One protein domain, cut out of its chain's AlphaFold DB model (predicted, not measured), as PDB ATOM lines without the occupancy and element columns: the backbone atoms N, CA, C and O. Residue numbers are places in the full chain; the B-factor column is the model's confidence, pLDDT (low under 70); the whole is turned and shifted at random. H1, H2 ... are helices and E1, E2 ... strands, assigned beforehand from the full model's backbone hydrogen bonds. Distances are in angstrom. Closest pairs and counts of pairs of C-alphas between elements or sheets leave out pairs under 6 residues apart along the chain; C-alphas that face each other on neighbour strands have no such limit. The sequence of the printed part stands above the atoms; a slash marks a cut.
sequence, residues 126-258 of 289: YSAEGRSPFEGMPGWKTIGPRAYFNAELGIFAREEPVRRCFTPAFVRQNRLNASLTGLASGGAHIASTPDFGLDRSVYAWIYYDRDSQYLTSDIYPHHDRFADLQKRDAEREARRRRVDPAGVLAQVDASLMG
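AT A GLANCE: This is residues 126 to 258 of the 289 residues of an uncharacterized protein of Alphaproteobacteria bacterium RIFCSPHIGHO2_12_FULL_63_12 (UniProt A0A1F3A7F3). A strongly twisted sheet of five strands makes the body, with H5 crossing one face and H4 packed on the other; an arm of H1, a long link and H2 reaches away from it between E3 and E4 and makes much of the length. The printed part has 133 residues, with five named helices and five named strands in the order E1 E2 E3 H1 H2 E4 E5 H3 H4 H5. The sheet's order is E1 E2 E3 E4 E5, all antiparallel, and the class is mixed, helices and strands. The whole is loose, with a radius of gyration of the C-alphas of 18.1 A, and elongated, spanning 56 by 34 by 21 A.

IN THESE COORDINATES: Start at residues 126 to 139, which hold no named element. Find C-alpha 140 at (191.418, 255.646, 186.826), where E1, residues 140 to 144, begins; E2 is residues 147 to 150. E3, residues 155 to 163, runs 22.7 A and bends by 54 degrees at residue 159. H1, residues 168 to 178, begins at C-alpha (178.928, 233.256, 204.076) and runs 15.3 A. Then come H2, residues 195 to 198; E4, residues 202 to 209, 22.6 A; E5, residues 214 to 217; H3, residues 222 to 225; and H4, residues 227 to 238, 16.2 A. H5, residues 245 to 257, runs 18.3 A to C-alpha 257 at (184.818, 265.188, 191.887).

HOW THE PARTS SIT: Look first at E1, E2 and E3, a meander, each strand the antiparallel neighbour of the one before: N 141 and O 149 are 2.9 A apart, N 148 and O 157 2.8 A, within hydrogen-bond range. Between E3 and E4, N 158 and O 206 are 2.9 A apart; in the hairpin of E4 and E5, N 207 and O 216 are 2.9 A apart. With H5 on one face and H4 on the other, there are three layers, helices on both faces of a sheet. H5, at a height over the sheet of 9.1 A, runs across the strands; its closest C-alphas to E5 are those of Pro 245 and Thr 216, 5.5 A. H4, at 8.9 A, runs slantwise to the strands, at 41 degrees to E5 on the local plane; C-alphas 236 and 214, their closest, are 7.0 A apart. H3 only grazes the sheet with residues 223 to 225, and only just touches H4, only at the corner, with 3 pairs of C-alphas within 8 A, the closest His 223 and Leu 229 at 5.7 A. H1 touches H2, closest at C-alphas 168 and 198, 4.7 A; both are not on the sheet. In H1, H4 and H5 every O i to N i+4 pair is within hydrogen-bond range; H2 and H3 are too short for one.

THE WHOLE: The C-alphas of Thr 181 and Arg 240, the two farthest apart, are 57.1 A apart. The printed part has no cut. The link from H1 to H2, 16 residues, is long. Mean pLDDT of the printed part is 83.0; residues 126 to 131, 185 to 186 and 258 are under 70.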
ATOM      1  N   TYR A 126     174.198 244.272 201.609       42.62
ATOM      2  CA  TYR A 126     175.313 244.993 201.038       42.62
ATOM      3  C   TYR A 126     175.178 244.804 199.534       42.62
ATOM      4  O   TYR A 126     175.392 243.716 198.997       42.62
ATOM      5  N   SER A 127     174.714 245.861 198.880       40.22
ATOM      6  CA  SER A 127     174.732 245.985 197.437       40.22
ATOM      7  C   SER A 127     176.197 245.986 196.997       40.22
ATOM      8  O   SER A 127     176.843 247.022 196.885       40.22
ATOM      9  N   ALA A 128     176.732 244.795 196.726       44.41
ATOM     10  CA  ALA A 128     177.885 244.638 195.841       44.41
ATOM     11  C   ALA A 128     177.557 245.103 194.400       44.41
ATOM     12  O   ALA A 128     178.425 245.085 193.536       44.41
ATOM     13  N   GLU A 129     176.310 245.517 194.146       45.16
ATOM     14  CA  GLU A 129     175.816 246.091 192.893       45.16
ATOM     15  C   GLU A 129     175.986 247.620 192.819       45.16
ATOM     16  O   GLU A 129     175.646 248.230 191.805       45.16
ATOM     17  N   GLY A 130     176.529 248.265 193.858       55.88
ATOM     18  CA  GLY A 130     176.958 249.656 193.757       55.88
ATOM     19  C   GLY A 130     178.103 249.771 192.752       55.88
ATOM     20  O   GLY A 130     179.157 249.165 192.950       55.88
ATOM     21  N   ARG A 131     177.913 250.553 191.678       62.47
ATOM     22  CA  ARG A 131     179.019 250.951 190.789       62.47
ATOM     23  C   ARG A 131     180.178 251.471 191.640       62.47
ATOM     24  O   ARG A 131     179.958 252.263 192.557       62.47
ATOM     25  N   SER A 132     181.395 251.011 191.350       80.19
ATOM     26  CA  SER A 132     182.586 251.522 192.034       80.19
ATOM     27  C   SER A 132     182.711 253.026 191.778       80.19
ATOM     28  O   SER A 132     182.487 253.447 190.641       80.19
ATOM     29  N   PRO A 133     183.117 253.835 192.776       83.50
ATOM     30  CA  PRO A 133     183.332 255.261 192.557       83.50
ATOM     31  C   PRO A 133     184.426 255.539 191.519       83.50
ATOM     32  O   PRO A 133     184.442 256.623 190.962       83.50
ATOM     33  N   PHE A 134     185.312 254.578 191.236       88.38
ATOM     34  CA  PHE A 134     186.413 254.715 190.275       88.38
ATOM     35  C   PHE A 134     186.050 254.275 188.850       88.38
ATOM     36  O   PHE A 134     186.796 254.537 187.907       88.38
ATOM     37  N   GLU A 135     184.939 253.560 188.672       86.31
ATOM     38  CA  GLU A 135     184.577 252.987 187.378       86.31
ATOM     39  C   GLU A 135     184.102 254.076 186.410       86.31
ATOM     40  O   GLU A 135     183.106 254.752 186.651       86.31
ATOM     41  N   GLY A 136     184.817 254.225 185.291       82.75
ATOM     42  CA  GLY A 136     184.529 255.256 184.290       82.75
ATOM     43  C   GLY A 136     185.041 256.652 184.661       82.75
ATOM     44  O   GLY A 136     184.731 257.603 183.948       82.75
ATOM     45  N   MET A 137     185.827 256.783 185.735       85.06
ATOM     46  CA  MET A 137     186.407 258.065 186.132       85.06
ATOM     47  C   MET A 137     187.691 258.381 185.353       85.06
ATOM     48  O   MET A 137     188.515 257.484 185.143       85.06
ATOM     49  N   PRO A 138     187.913 259.650 184.960       85.00
ATOM     50  CA  PRO A 138     189.145 260.075 184.298       85.00
ATOM     51  C   PRO A 138     190.396 259.680 185.094       85.00
ATOM     52  O   PRO A 138     190.432 259.771 186.319       85.00
ATOM     53  N   GLY A 139     191.431 259.207 184.395       85.25
ATOM     54  CA  GLY A 139     192.708 258.808 184.999       85.25
ATOM     55  C   GLY A 139     192.699 257.465 185.742       85.25
ATOM     56  O   GLY A 139     193.768 256.882 185.923       85.25
ATOM     57  N   TRP A 140     191.536 256.919 186.113       90.81
ATOM     58  CA  TRP A 140     191.418 255.646 186.826       90.81
ATOM     59  C   TRP A 140     191.233 254.469 185.863       90.81
ATOM     60  O   TRP A 140     190.219 254.334 185.182       90.81
ATOM     61  N   LYS A 141     192.219 253.568 185.824       91.44
ATOM     62  CA  LYS A 141     192.179 252.354 184.997       91.44
ATOM     63  C   LYS A 141     191.899 251.126 185.850       91.44
ATOM     64  O   LYS A 141     192.560 250.917 186.866       91.44
ATOM     65  N   THR A 142     190.959 250.289 185.414       91.56
ATOM     66  CA  THR A 142     190.704 248.982 186.039       91.56
ATOM     67  C   THR A 142     191.890 248.060 185.785       91.56
ATOM     68  O   THR A 142     192.283 247.852 184.639       91.56
ATOM     69  N   ILE A 143     192.441 247.488 186.848       89.75
ATOM     70  CA  ILE A 143     193.600 246.578 186.789       89.75
ATOM     71  C   ILE A 143     193.342 245.242 187.490       89.75
ATOM     72  O   ILE A 143     194.201 244.364 187.514       89.75
ATOM     73  N   GLY A 144     192.144 245.066 188.040       86.31
ATOM     74  CA  GLY A 144     191.668 243.813 188.601       86.31
ATOM     75  C   GLY A 144     190.249 243.951 189.149       86.31
ATOM     76  O   GLY A 144     189.675 245.043 189.116       86.31
ATOM     77  N   PRO A 145     189.667 242.860 189.677       82.50
ATOM     78  CA  PRO A 145     188.368 242.912 190.336       82.50
ATOM     79  C   PRO A 145     188.397 243.914 191.496       82.50
ATOM     80  O   PRO A 145     189.151 243.728 192.451       82.50
ATOM     81  N   ARG A 146     187.596 244.984 191.386       86.19
ATOM     82  CA  ARG A 146     187.528 246.097 192.354       86.19
ATOM     83  C   ARG A 146     188.913 246.656 192.720       86.19
ATOM     84  O   ARG A 146     189.195 246.946 193.880       86.19
ATOM     85  N   ALA A 147     189.775 246.788 191.712       90.94
ATOM     86  CA  ALA A 147     191.106 247.368 191.828       90.94
ATOM     87  C   ALA A 147     191.379 248.320 190.657       90.94
ATOM     88  O   ALA A 147     191.210 247.954 189.488       90.94
ATOM     89  N   TYR A 148     191.830 249.526 190.986       94.12
ATOM     90  CA  TYR A 148     192.016 250.630 190.056       94.12
ATOM     91  C   TYR A 148     193.373 251.289 190.276       94.12
ATOM     92  O   TYR A 148     193.896 251.318 191.389       94.12
ATOM     93  N   PHE A 149     193.941 251.843 189.214       93.56
ATOM     94  CA  PHE A 149     195.181 252.600 189.283       93.56
ATOM     95  C   PHE A 149     195.042 253.928 188.563       93.56
ATOM     96  O   PHE A 149     194.572 253.971 187.425       93.56
ATOM     97  N   ASN A 150     195.493 254.988 189.228       92.62
ATOM     98  CA  ASN A 150     195.632 256.308 188.646       92.62
ATOM     99  C   ASN A 150     197.118 256.626 188.455       92.62
ATOM    100  O   ASN A 150     197.868 256.776 189.422       92.62
ATOM    101  N   ALA A 151     197.544 256.705 187.193       87.31
ATOM    102  CA  ALA A 151     198.943 256.927 186.847       87.31
ATOM    103  C   ALA A 151     199.422 258.334 187.226       87.31
ATOM    104  O   ALA A 151     200.557 258.471 187.683       87.31
ATOM    105  N   GLU A 152     198.570 259.349 187.084       87.75
ATOM    106  CA  GLU A 152     198.892 260.748 187.389       87.75
ATOM    107  C   GLU A 152     199.114 260.946 188.886       87.75
ATOM    108  O   GLU A 152     200.119 261.521 189.295       87.75
ATOM    109  N   LEU A 153     198.229 260.374 189.704       87.12
ATOM    110  CA  LEU A 153     198.363 260.399 191.161       87.12
ATOM    111  C   LEU A 153     199.420 259.408 191.670       87.12
ATOM    112  O   LEU A 153     199.942 259.551 192.772       87.12
ATOM    113  N   GLY A 154     199.726 258.367 190.891       89.19
ATOM    114  CA  GLY A 154     200.553 257.247 191.338       89.19
ATOM    115  C   GLY A 154     199.903 256.429 192.457       89.19
ATOM    116  O   GLY A 154     200.623 255.836 193.261       89.19
ATOM    117  N   ILE A 155     198.568 256.400 192.500       93.38
ATOM    118  CA  ILE A 155     197.784 255.734 193.543       93.38
ATOM    119  C   ILE A 155     197.109 254.489 192.972       93.38
ATOM    120  O   ILE A 155     196.427 254.530 191.947       93.38
ATOM    121  N   PHE A 156     197.275 253.380 193.682       94.62
ATOM    122  CA  PHE A 156     196.522 252.148 193.508       94.62
ATOM    123  C   PHE A 156     195.403 252.104 194.555       94.62
ATOM    124  O   PHE A 156     195.668 252.204 195.751       94.62
ATOM    125  N   ALA A 157     194.158 251.959 194.111       94.50
ATOM    126  CA  ALA A 157     192.984 251.818 194.963       94.50
ATOM    127  C   ALA A 157     192.433 250.397 194.844       94.50
ATOM    128  O   ALA A 157     192.182 249.909 193.741       94.50
ATOM    129  N   ARG A 158     192.209 249.729 195.972       92.56
ATOM    130  CA  ARG A 158     191.627 248.386 195.998       92.56
ATOM    131  C   ARG A 158     190.635 248.255 197.125       92.56
ATOM    132  O   ARG A 158     190.934 248.615 198.257       92.56
ATOM    133  N   GLU A 159     189.478 247.692 196.815       90.31
ATOM    134  CA  GLU A 159     188.516 247.366 197.850       90.31
ATOM    135  C   GLU A 159     188.980 246.110 198.594       90.31
ATOM    136  O   GLU A 159     189.224 245.058 197.994       90.31
ATOM    137  N   GLU A 160     189.130 246.220 199.911       87.88
ATOM    138  CA  GLU A 160     189.547 245.113 200.766       87.88
ATOM    139  C   GLU A 160     188.644 245.003 201.997       87.88
ATOM    140  O   GLU A 160     188.155 246.017 202.507       87.88
ATOM    141  N   PRO A 161     188.430 243.783 202.521       82.94
ATOM    142  CA  PRO A 161     187.729 243.611 203.780       82.94
ATOM    143  C   PRO A 161     188.612 244.118 204.930       82.94
ATOM    144  O   PRO A 161     189.681 243.565 205.185       82.94
ATOM    145  N   VAL A 162     188.140 245.132 205.652       80.62
ATOM    146  CA  VAL A 162     188.804 245.714 206.837       80.62
ATOM    147  C   VAL A 162     188.294 245.136 208.154       80.62
ATOM    148  O   VAL A 162     188.895 245.336 209.209       80.62
ATOM    149  N   ARG A 163     187.171 244.412 208.112       77.06
ATOM    150  CA  ARG A 163     186.658 243.624 209.236       77.06
ATOM    151  C   ARG A 163     185.806 242.482 208.714       77.06
ATOM    152  O   ARG A 163     184.832 242.720 208.014       77.06
ATOM    153  N   ARG A 164     186.124 241.247 209.096       75.12
ATOM    154  CA  ARG A 164     185.303 240.068 208.788       75.12
ATOM    155  C   ARG A 164     184.520 239.671 210.033       75.12
ATOM    156  O   ARG A 164     185.140 239.339 211.039       75.12
ATOM    157  N   CYS A 165     183.188 239.712 209.983       72.19
ATOM    158  CA  CYS A 165     182.370 239.325 211.141       72.19
ATOM    159  C   CYS A 165     181.813 237.916 211.032       72.19
ATOM    160  O   CYS A 165     182.006 237.115 211.941       72.19
ATOM    161  N   PHE A 166     181.153 237.601 209.919       74.31
ATOM    162  CA  PHE A 166     180.560 236.290 209.703       74.31
ATOM    163  C   PHE A 166     180.906 235.772 208.319       74.31
ATOM    164  O   PHE A 166     180.911 236.523 207.346       74.31
ATOM    165  N   THR A 167     181.184 234.474 208.240       76.50
ATOM    166  CA  THR A 167     181.415 233.815 206.958       76.50
ATOM    167  C   THR A 167     180.089 233.628 206.215       76.50
ATOM    168  O   THR A 167     179.046 233.448 206.856       76.50
ATOM    169  N   PRO A 168     180.109 233.581 204.872       80.00
ATOM    170  CA  PRO A 168     178.928 233.256 204.076       80.00
ATOM    171  C   PRO A 168     178.225 231.971 204.531       80.00
ATOM    172  O   PRO A 168     177.002 231.942 204.641       80.00
ATOM    173  N   ALA A 169     178.990 230.929 204.879       83.44
ATOM    174  CA  ALA A 169     178.456 229.665 205.391       83.44
ATOM    175  C   ALA A 169     177.696 229.836 206.719       83.44
ATOM    176  O   ALA A 169     176.572 229.349 206.849       83.44
ATOM    177  N   PHE A 170     178.259 230.585 207.674       80.38
ATOM    178  CA  PHE A 170     177.604 230.880 208.950       80.38
ATOM    179  C   PHE A 170     176.286 231.641 208.747       80.38
ATOM    180  O   PHE A 170     175.257 231.291 209.330       80.38
ATOM    181  N   VAL A 171     176.302 232.667 207.890       77.94
ATOM    182  CA  VAL A 171     175.125 233.486 207.560       77.94
ATOM    183  C   VAL A 171     174.056 232.641 206.869       77.94
ATOM    184  O   VAL A 171     172.877 232.733 207.219       77.94
ATOM    185  N   ARG A 172     174.458 231.787 205.919       83.81
ATOM    186  CA  ARG A 172     173.566 230.865 205.205       83.81
ATOM    187  C   ARG A 172     172.840 229.942 206.172       83.81
ATOM    188  O   ARG A 172     171.616 229.863 206.123       83.81
ATOM    189  N   GLN A 173     173.585 229.275 207.052       83.56
ATOM    190  CA  GLN A 173     173.019 228.302 207.980       83.56
ATOM    191  C   GLN A 173     172.069 228.970 208.980       83.56
ATOM    192  O   GLN A 173     170.969 228.473 209.213       83.56
ATOM    193  N   ASN A 174     172.433 230.145 209.499       78.75
ATOM    194  CA  ASN A 174     171.551 230.925 210.367       78.75
ATOM    195  C   ASN A 174     170.253 231.348 209.662       78.75
ATOM    196  O   ASN A 174     169.172 231.210 210.233       78.75
ATOM    197  N   ARG A 175     170.334 231.818 208.409       79.94
ATOM    198  CA  ARG A 175     169.150 232.170 207.608       79.94
ATOM    199  C   ARG A 175     168.262 230.954 207.331       79.94
ATOM    200  O   ARG A 175     167.045 231.073 207.430       79.94
ATOM    201  N   LEU A 176     168.853 229.799 207.019       83.25
ATOM    202  CA  LEU A 176     168.114 228.545 206.833       83.25
ATOM    203  C   LEU A 176     167.392 228.123 208.114       83.25
ATOM    204  O   LEU A 176     166.213 227.803 208.061       83.25
ATOM    205  N   ASN A 177     168.064 228.183 209.264       80.44
ATOM    206  CA  ASN A 177     167.453 227.830 210.545       80.44
ATOM    207  C   ASN A 177     166.347 228.808 210.964       80.44
ATOM    208  O   ASN A 177     165.414 228.406 211.647       80.44
ATOM    209  N   ALA A 178     166.443 230.084 210.586       75.88
ATOM    210  CA  ALA A 178     165.414 231.080 210.881       75.88
ATOM    211  C   ALA A 178     164.195 230.989 209.941       75.88
ATOM    212  O   ALA A 178     163.114 231.461 210.291       75.88
ATOM    213  N   SER A 179     164.351 230.401 208.749       76.81
ATOM    214  CA  SER A 179     163.293 230.299 207.741       76.81
ATOM    215  C   SER A 179     162.641 228.918 207.751       76.81
ATOM    216  O   SER A 179     163.216 227.944 207.274       76.81
ATOM    217  N   LEU A 180     161.386 228.844 208.207       75.62
ATOM    218  CA  LEU A 180     160.592 227.605 208.172       75.62
ATOM    219  C   LEU A 180     160.376 227.063 206.749       75.62
ATOM    220  O   LEU A 180     160.129 225.874 206.576       75.62
ATOM    221  N   THR A 181     160.451 227.926 205.734       80.88
ATOM    222  CA  THR A 181     160.238 227.571 204.323       80.88
ATOM    223  C   THR A 181     161.544 227.392 203.547       80.88
ATOM    224  O   THR A 181     161.514 226.955 202.399       80.88
ATOM    225  N   GLY A 182     162.693 227.753 204.131       80.31
ATOM    226  CA  GLY A 182     163.979 227.812 203.426       80.31
ATOM    227  C   GLY A 182     164.085 228.949 202.397       80.31
ATOM    228  O   GLY A 182     165.041 228.989 201.615       80.31
ATOM    229  N   LEU A 183     163.118 229.873 202.391       78.12
ATOM    230  CA  LEU A 183     163.059 231.021 201.487       78.12
ATOM    231  C   LEU A 183     163.467 232.313 202.203       78.12
ATOM    232  O   LEU A 183     163.198 232.495 203.393       78.12
ATOM    233  N   ALA A 184     164.112 233.211 201.461       74.00
ATOM    234  CA  ALA A 184     164.355 234.587 201.869       74.00
ATOM    235  C   ALA A 184     163.056 235.414 201.791       74.00
ATOM    236  O   ALA A 184     162.070 234.984 201.191       74.00
ATOM    237  N   SER A 185     163.061 236.630 202.343       65.50
ATOM    238  CA  SER A 185     161.917 237.558 202.305       65.50
ATOM    239  C   SER A 185     161.421 237.876 200.886       65.50
ATOM    240  O   SER A 185     160.235 238.122 200.704       65.50
ATOM    241  N   GLY A 186     162.302 237.821 199.881       66.75
ATOM    242  CA  GLY A 186     161.968 237.985 198.459       66.75
ATOM    243  C   GLY A 186     161.568 236.695 197.726       66.75
ATOM    244  O   GLY A 186     161.518 236.690 196.503       66.75
ATOM    245  N   GLY A 187     161.352 235.580 198.433       72.19
ATOM    246  CA  GLY A 187     160.961 234.293 197.838       72.19
ATOM    247  C   GLY A 187     162.102 233.482 197.208       72.19
ATOM    248  O   GLY A 187     161.884 232.346 196.801       72.19
ATOM    249  N   ALA A 188     163.323 234.018 197.161       80.25
ATOM    250  CA  ALA A 188     164.496 233.291 196.680       80.25
ATOM    251  C   ALA A 188     164.928 232.181 197.655       80.25
ATOM    252  O   ALA A 188     164.844 232.340 198.876       80.25
ATOM    253  N   HIS A 189     165.457 231.074 197.128       84.12
ATOM    254  CA  HIS A 189     166.020 230.009 197.955       84.12
ATOM    255  C   HIS A 189     167.303 230.478 198.661       84.12
ATOM    256  O   HIS A 189     168.276 230.899 198.033       84.12
ATOM    257  N   ILE A 190     167.339 230.350 199.990       82.50
ATOM    258  CA  ILE A 190     168.511 230.750 200.790       82.50
ATOM    259  C   ILE A 190     169.722 229.870 200.447       82.50
ATOM    260  O   ILE A 190     170.855 230.345 200.372       82.50
ATOM    261  N   ALA A 191     169.487 228.581 200.185       85.00
ATOM    262  CA  ALA A 191     170.536 227.633 199.823       85.00
ATOM    263  C   ALA A 191     171.279 228.025 198.533       85.00
ATOM    264  O   ALA A 191     172.475 227.776 198.432       85.00
ATOM    265  N   SER A 192     170.606 228.691 197.588       83.69
ATOM    266  CA  SER A 192     171.187 229.111 196.308       83.69
ATOM    267  C   SER A 192     171.709 230.549 196.307       83.69
ATOM    268  O   SER A 192     172.154 231.029 195.271       83.69
ATOM    269  N   THR A 193     171.642 231.267 197.434       81.75
ATOM    270  CA  THR A 193     172.177 232.635 197.499       81.75
ATOM    271  C   THR A 193     173.697 232.585 197.306       81.75
ATOM    272  O   THR A 193     174.345 231.808 198.000       81.75
ATOM    273  N   PRO A 194     174.310 233.352 196.402       79.56
ATOM    274  CA  PRO A 194     175.758 233.308 196.226       79.56
ATOM    275  C   PRO A 194     176.495 233.872 197.451       79.56
ATOM    276  O   PRO A 194     175.965 234.725 198.163       79.56
ATOM    277  N   ASP A 195     177.721 233.401 197.700       80.94
ATOM    278  CA  ASP A 195     178.483 233.746 198.911       80.94
ATOM    279  C   ASP A 195     178.731 235.251 199.063       80.94
ATOM    280  O   ASP A 195     178.660 235.763 200.176       80.94
ATOM    281  N   PHE A 196     178.924 235.979 197.960       72.50
ATOM    282  CA  PHE A 196     179.067 237.438 197.994       72.50
ATOM    283  C   PHE A 196     177.808 238.146 198.528       72.50
ATOM    284  O   PHE A 196     177.921 239.167 199.195       72.50
ATOM    285  N   GLY A 197     176.610 237.589 198.311       70.44
ATOM    286  CA  GLY A 197     175.354 238.121 198.862       70.44
ATOM    287  C   GLY A 197     175.157 237.800 200.352       70.44
ATOM    288  O   GLY A 197     174.266 238.345 201.015       70.44
ATOM    289  N   LEU A 198     175.991 236.911 200.894       74.69
ATOM    290  CA  LEU A 198     175.977 236.480 202.291       74.69
ATOM    291  C   LEU A 198     177.187 236.966 203.082       74.69
ATOM    292  O   LEU A 198     177.200 236.811 204.302       74.69
ATOM    293  N   ASP A 199     178.182 237.551 202.423       75.00
ATOM    294  CA  ASP A 199     179.308 238.157 203.104       75.00
ATOM    295  C   ASP A 199     178.818 239.334 203.958       75.00
ATOM    296  O   ASP A 199     177.991 240.154 203.545       75.00
ATOM    297  N   ARG A 200     179.279 239.369 205.203       74.31
ATOM    298  CA  ARG A 200     178.973 240.420 206.179       74.31
ATOM    299  C   ARG A 200     180.249 241.090 206.658       74.31
ATOM    300  O   ARG A 200     180.321 241.521 207.802       74.31
ATOM    301  N   SER A 201     181.273 241.117 205.813       75.50
ATOM    302  CA  SER A 201     182.500 241.865 206.049       75.50
ATOM    303  C   SER A 201     182.282 243.358 205.793       75.50
ATOM    304  O   SER A 201     181.508 243.742 204.920       75.50
ATOM    305  N   VAL A 202     182.973 244.207 206.552       77.88
ATOM    306  CA  VAL A 202     183.107 245.632 206.230       77.88
ATOM    307  C   VAL A 202     184.231 245.767 205.223       77.88
ATOM    308  O   VAL A 202     185.336 245.275 205.470       77.88
ATOM    309  N   TYR A 203     183.939 246.440 204.121       81.44
ATOM    310  CA  TYR A 203     184.888 246.761 203.069       81.44
ATOM    311  C   TYR A 203     185.274 248.236 203.138       81.44
ATOM    312  O   TYR A 203     184.497 249.062 203.614       81.44
ATOM    313  N   ALA A 204     186.483 248.536 202.685       87.25
ATOM    314  CA  ALA A 204     186.997 249.888 202.528       87.25
ATOM    315  C   ALA A 204     187.866 249.943 201.270       87.25
ATOM    316  O   ALA A 204     188.482 248.938 200.892       87.25
ATOM    317  N   TRP A 205     187.953 251.112 200.645       92.00
ATOM    318  CA  TRP A 205     188.944 251.367 199.610       92.00
ATOM    319  C   TRP A 205     190.291 251.657 200.257       92.00
ATOM    320  O   TRP A 205     190.480 252.655 200.947       92.00
ATOM    321  N   ILE A 206     191.241 250.759 200.027       95.31
ATOM    322  CA  ILE A 206     192.609 250.871 200.512       95.31
ATOM    323  C   ILE A 206     193.476 251.485 199.420       95.31
ATOM    324  O   ILE A 206     193.482 251.015 198.279       95.31
ATOM    325  N   TYR A 207     194.238 252.509 199.794       95.69
ATOM    326  CA  TYR A 207     195.125 253.233 198.899       95.69
ATOM    327  C   TYR A 207     196.575 252.830 199.123       95.69
ATOM    328  O   TYR A 207     197.062 252.767 200.257       95.69
ATOM    329  N   TYR A 208     197.269 252.603 198.020       94.88
ATOM    330  CA  TYR A 208     198.670 252.231 197.967       94.88
ATOM    331  C   TYR A 208     199.403 253.122 196.965       94.88
ATOM    332  O   TYR A 208     198.790 253.666 196.047       94.88
ATOM    333  N   ASP A 209     200.713 253.263 197.125       91.69
ATOM    334  CA  ASP A 209     201.552 253.887 196.103       91.69
ATOM    335  C   ASP A 209     201.928 252.899 194.984       91.69
ATOM    336  O   ASP A 209     201.540 251.727 194.986       91.69
ATOM    337  N   ARG A 210     202.716 253.381 194.016       86.88
ATOM    338  CA  ARG A 210     203.230 252.587 192.887       86.88
ATOM    339  C   ARG A 210     204.050 251.364 193.309       86.88
ATOM    340  O   ARG A 210     204.072 250.380 192.576       86.88
ATOM    341  N   ASP A 211     204.665 251.397 194.488       86.38
ATOM    342  CA  ASP A 211     205.467 250.302 195.040       86.38
ATOM    343  C   ASP A 211     204.621 249.347 195.904       86.38
ATOM    344  O   ASP A 211     205.149 248.561 196.700       86.38
ATOM    345  N   SER A 212     203.290 249.419 195.764       86.62
ATOM    346  CA  SER A 212     202.309 248.641 196.527       86.62
ATOM    347  C   SER A 212     202.431 248.830 198.041       86.62
ATOM    348  O   SER A 212     202.080 247.944 198.823       86.62
ATOM    349  N   GLN A 213     202.941 249.979 198.485       90.38
ATOM    350  CA  GLN A 213     203.036 250.293 199.902       90.38
ATOM    351  C   GLN A 213     201.778 251.015 200.366       90.38
ATOM    352  O   GLN A 213     201.290 251.931 199.708       90.38
ATOM    353  N   TYR A 214     201.279 250.618 201.533       93.56
ATOM    354  CA  TYR A 214     200.077 251.188 202.128       93.56
ATOM    355  C   TYR A 214     200.222 252.695 202.397       93.56
ATOM    356  O   TYR A 214     201.190 253.131 203.032       93.56
ATOM    357  N   LEU A 215     199.235 253.468 201.934       94.00
ATOM    358  CA  LEU A 215     199.108 254.904 202.172       94.00
ATOM    359  C   LEU A 215     198.053 255.185 203.247       94.00
ATOM    360  O   LEU A 215     198.407 255.653 204.327       94.00
ATOM    361  N   THR A 216     196.779 254.902 202.962       95.44
ATOM    362  CA  THR A 216     195.626 255.116 203.861       95.44
ATOM    363  C   THR A 216     194.391 254.349 203.348       95.44
ATOM    364  O   THR A 216     194.521 253.505 202.461       95.44
ATOM    365  N   SER A 217     193.199 254.607 203.892       93.94
ATOM    366  CA  SER A 217     191.916 254.137 203.353       93.94
ATOM    367  C   SER A 217     190.845 255.230 203.353       93.94
ATOM    368  O   SER A 217     190.987 256.220 204.069       93.94
ATOM    369  N   ASP A 218     189.782 255.035 202.573       91.31
ATOM    370  CA  ASP A 218     188.623 255.939 202.442       91.31
ATOM    371  C   ASP A 218     187.854 256.174 203.748       91.31
ATOM    372  O   ASP A 218     187.158 257.174 203.893       91.31
ATOM    373  N   ILE A 219     188.004 255.283 204.727       87.31
ATOM    374  CA  ILE A 219     187.373 255.400 206.045       87.31
ATOM    375  C   ILE A 219     188.239 256.128 207.085       87.31
ATOM    376  O   ILE A 219     187.849 256.217 208.253       87.31
ATOM    377  N   TYR A 220     189.407 256.661 206.712       88.88
ATOM    378  CA  TYR A 220     190.168 257.568 207.578       88.88
ATOM    379  C   TYR A 220     189.332 258.834 207.882       88.88
ATOM    380  O   TYR A 220     188.717 259.380 206.968       88.88
ATOM    381  N   PRO A 221     189.275 259.335 209.138       86.75
ATOM    382  CA  PRO A 221     190.138 259.023 210.284       86.75
ATOM    383  C   PRO A 221     189.637 257.905 211.215       86.75
ATOM    384  O   PRO A 221     190.200 257.709 212.289       86.75
ATOM    385  N   HIS A 222     188.607 257.143 210.847       84.62
ATOM    386  CA  HIS A 222     187.960 256.158 211.729       84.62
ATOM    387  C   HIS A 222     188.702 254.814 211.857       84.62
ATOM    388  O   HIS A 222     188.095 253.784 212.170       84.62
ATOM    389  N   HIS A 223     190.016 254.790 211.619       87.31
ATOM    390  CA  HIS A 223     190.837 253.580 211.737       87.31
ATOM    391  C   HIS A 223     190.887 253.041 213.181       87.31
ATOM    392  O   HIS A 223     191.089 251.845 213.392       87.31
ATOM    393  N   ASP A 224     190.605 253.875 214.188       82.12
ATOM    394  CA  ASP A 224     190.495 253.506 215.608       82.12
ATOM    395  C   ASP A 224     189.476 252.381 215.883       82.12
ATOM    396  O   ASP A 224     189.546 251.692 216.902       82.12
ATOM    397  N   ARG A 225     188.566 252.124 214.938       77.19
ATOM    398  CA  ARG A 225     187.557 251.058 215.021       77.19
ATOM    399  C   ARG A 225     187.973 249.743 214.351       77.19
ATOM    400  O   ARG A 225     187.242 248.753 214.459       77.19
ATOM    401  N   PHE A 226     189.123 249.714 213.674       80.38
ATOM    402  CA  PHE A 226     189.576 248.601 212.837       80.38
ATOM    403  C   PHE A 226     191.022 248.204 213.166       80.38
ATOM    404  O   PHE A 226     191.974 248.868 212.762       80.38
ATOM    405  N   ALA A 227     191.194 247.079 213.867       82.25
ATOM    406  CA  ALA A 227     192.511 246.597 214.297       82.25
ATOM    407  C   ALA A 227     193.483 246.351 213.125       82.25
ATOM    408  O   ALA A 227     194.669 246.656 213.237       82.25
ATOM    409  N   ASP A 228     192.982 245.852 211.990       84.06
ATOM    410  CA  ASP A 228     193.804 245.611 210.798       84.06
ATOM    411  C   ASP A 228     194.346 246.918 210.200       84.06
ATOM    412  O   ASP A 228     195.497 246.962 209.766       84.06
ATOM    413  N   LEU A 229     193.556 247.997 210.222       89.38
ATOM    414  CA  LEU A 229     194.006 249.312 209.762       89.38
ATOM    415  C   LEU A 229     194.973 249.955 210.755       89.38
ATOM    416  O   LEU A 229     196.012 250.443 210.331       89.38
ATOM    417  N   GLN A 230     194.718 249.846 212.064       89.81
ATOM    418  CA  GLN A 230     195.662 250.308 213.094       89.81
ATOM    419  C   GLN A 230     197.026 249.638 212.965       89.81
ATOM    420  O   GLN A 230     198.060 250.291 213.086       89.81
ATOM    421  N   LYS A 231     197.044 248.328 212.695       90.12
ATOM    422  CA  LYS A 231     198.287 247.595 212.462       90.12
ATOM    423  C   LYS A 231     199.025 248.138 211.236       90.12
ATOM    424  O   LYS A 231     200.229 248.364 211.310       90.12
ATOM    425  N   ARG A 232     198.316 248.372 210.127       91.69
ATOM    426  CA  ARG A 232     198.898 248.938 208.898       91.69
ATOM    427  C   ARG A 232     199.413 250.367 209.107       91.69
ATOM    428  O   ARG A 232     200.502 250.684 208.631       91.69
ATOM    429  N   ASP A 233     198.685 251.200 209.849       91.75
ATOM    430  CA  ASP A 233     199.126 252.544 210.240       91.75
ATOM    431  C   ASP A 233     200.412 252.480 211.074       91.75
ATOM    432  O   ASP A 233     201.393 253.147 210.744       91.75
ATOM    433  N   ALA A 234     200.450 251.613 212.090       90.25
ATOM    434  CA  ALA A 234     201.627 251.419 212.932       90.25
ATOM    435  C   ALA A 234     202.838 250.905 212.132       90.25
ATOM    436  O   ALA A 234     203.961 251.361 212.338       90.25
ATOM    437  N   GLU A 235     202.634 249.984 211.184       91.38
ATOM    438  CA  GLU A 235     203.691 249.496 210.288       91.38
ATOM    439  C   GLU A 235     204.212 250.597 209.349       91.38
ATOM    440  O   GLU A 235     205.425 250.706 209.136       91.38
ATOM    441  N   ARG A 236     203.322 251.442 208.814       90.44
ATOM    442  CA  ARG A 236     203.682 252.612 207.994       90.44
ATOM    443  C   ARG A 236     204.522 253.610 208.795       90.44
ATOM    444  O   ARG A 236     205.559 254.066 208.308       90.44
ATOM    445  N   GLU A 237     204.107 253.911 210.024       86.88
ATOM    446  CA  GLU A 237     204.805 254.823 210.939       86.88
ATOM    447  C   GLU A 237     206.163 254.273 211.387       86.88
ATOM    448  O   GLU A 237     207.162 254.997 211.370       86.88
ATOM    449  N   ALA A 238     206.245 252.977 211.703       86.31
ATOM    450  CA  ALA A 238     207.490 252.313 212.089       86.31
ATOM    451  C   ALA A 238     208.554 252.379 210.982       86.31
ATOM    452  O   ALA A 238     209.747 252.521 211.262       86.31
ATOM    453  N   ARG A 239     208.130 252.350 209.712       83.62
ATOM    454  CA  ARG A 239     209.005 252.535 208.541       83.62
ATOM    455  C   ARG A 239     209.441 253.989 208.321       83.62
ATOM    456  O   ARG A 239     210.155 254.259 207.359       83.62
ATOM    457  N   ARG A 240     209.032 254.924 209.191       76.88
ATOM    458  CA  ARG A 240     209.316 256.371 209.119       76.88
ATOM    459  C   ARG A 240     208.932 257.009 207.781       76.88
ATOM    460  O   ARG A 240     209.523 258.014 207.382       76.88
ATOM    461  N   ARG A 241     207.947 256.448 207.073       71.81
ATOM    462  CA  ARG A 241     207.436 257.069 205.847       71.81
ATOM    463  C   ARG A 241     206.588 258.274 206.235       71.81
ATOM    464  O   ARG A 241     205.636 258.143 206.997       71.81
ATOM    465  N   ARG A 242     206.925 259.447 205.700       74.31
ATOM    466  CA  ARG A 242     206.070 260.636 205.791       74.31
ATOM    467  C   ARG A 242     204.946 260.494 204.768       74.31
ATOM    468  O   ARG A 242     205.096 260.924 203.631       74.31
ATOM    469  N   VAL A 243     203.867 259.833 205.163       85.31
ATOM    470  CA  VAL A 243     202.603 259.832 204.420       85.31
ATOM    471  C   VAL A 243     201.669 260.805 205.125       85.31
ATOM    472  O   VAL A 243     201.593 260.776 206.350       85.31
ATOM    473  N   ASP A 244     200.989 261.656 204.363       90.06
ATOM    474  CA  ASP A 244     199.886 262.489 204.841       90.06
ATOM    475  C   ASP A 244     198.561 261.828 204.423       90.06
ATOM    476  O   ASP A 244     198.162 261.954 203.261       90.06
ATOM    477  N   PRO A 245     197.886 261.081 205.321       91.38
ATOM    478  CA  PRO A 245     196.651 260.379 204.987       91.38
ATOM    479  C   PRO A 245     195.541 261.317 204.504       91.38
ATOM    480  O   PRO A 245     194.817 260.971 203.575       91.38
ATOM    481  N   ALA A 246     195.421 262.507 205.103       91.00
ATOM    482  CA  ALA A 246     194.399 263.481 204.733       91.00
ATOM    483  C   ALA A 246     194.686 264.082 203.350       91.00
ATOM    484  O   ALA A 246     193.774 264.229 202.539       91.00
ATOM    485  N   GLY A 247     195.960 264.357 203.056       90.06
ATOM    486  CA  GLY A 247     196.401 264.799 201.735       90.06
ATOM    487  C   GLY A 247     196.136 263.767 200.635       90.06
ATOM    488  O   GLY A 247     195.682 264.134 199.554       90.06
ATOM    489  N   VAL A 248     196.355 262.474 200.911       91.44
ATOM    490  CA  VAL A 248     196.042 261.386 199.964       91.44
ATOM    491  C   VAL A 248     194.542 261.324 199.674       91.44
ATOM    492  O   VAL A 248     194.156 261.257 198.510       91.44
ATOM    493  N   LEU A 249     193.694 261.399 200.707       92.62
ATOM    494  CA  LEU A 249     192.241 261.412 200.520       92.62
ATOM    495  C   LEU A 249     191.774 262.613 199.704       92.62
ATOM    496  O   LEU A 249     191.036 262.438 198.744       92.62
ATOM    497  N   ALA A 250     192.269 263.810 200.020       89.25
ATOM    498  CA  ALA A 250     191.931 265.015 199.273       89.25
ATOM    499  C   ALA A 250     192.296 264.908 197.780       89.25
ATOM    500  O   ALA A 250     191.545 265.385 196.933       89.25
ATOM    501  N   GLN A 251     193.422 264.266 197.440       89.75
ATOM    502  CA  GLN A 251     193.809 264.026 196.043       89.75
ATOM    503  C   GLN A 251     192.878 263.033 195.344       89.75
ATOM    504  O   GLN A 251     192.469 263.268 194.206       89.75
ATOM    505  N   VAL A 252     192.531 261.935 196.020       90.62
ATOM    506  CA  VAL A 252     191.597 260.942 195.480       90.62
ATOM    507  C   VAL A 252     190.221 261.571 195.275       90.62
ATOM    508  O   VAL A 252     189.696 261.513 194.165       90.62
ATOM    509  N   ASP A 253     189.679 262.250 196.281       90.06
ATOM    510  CA  ASP A 253     188.385 262.932 196.209       90.06
ATOM    511  C   ASP A 253     188.356 263.990 195.103       90.06
ATOM    512  O   ASP A 253     187.401 264.048 194.329       90.06
ATOM    513  N   ALA A 254     189.422 264.782 194.951       88.25
ATOM    514  CA  ALA A 254     189.530 265.751 193.864       88.25
ATOM    515  C   ALA A 254     189.498 265.077 192.482       88.25
ATOM    516  O   ALA A 254     188.853 265.590 191.570       88.25
ATOM    517  N   SER A 255     190.134 263.912 192.327       88.44
ATOM    518  CA  SER A 255     190.091 263.151 191.069       88.44
ATOM    519  C   SER A 255     188.717 262.547 190.767       88.44
ATOM    520  O   SER A 255     188.380 262.334 189.607       88.44
ATOM    521  N   LEU A 256     187.918 262.285 191.806       86.62
ATOM    522  CA  LEU A 256     186.566 261.745 191.685       86.62
ATOM    523  C   LEU A 256     185.499 262.840 191.523       86.62
ATOM    524  O   LEU A 256     184.433 262.583 190.977       86.62
ATOM    525  N   MET A 257     185.750 264.058 192.005       82.25
ATOM    526  CA  MET A 257     184.818 265.188 191.887       82.25
ATOM    527  C   MET A 257     185.162 266.156 190.753       82.25
ATOM    528  O   MET A 257     184.356 267.036 190.445       82.25
ATOM    529  N   GLY A 258     186.349 266.034 190.155       62.00
ATOM    530  CA  GLY A 258     186.739 266.837 189.005       62.00
ATOM    531  C   GLY A 258     185.718 266.698 187.869       62.00
ATOM    532  O   GLY A 258     185.097 265.637 187.738       62.00
TER     533      GLY A 258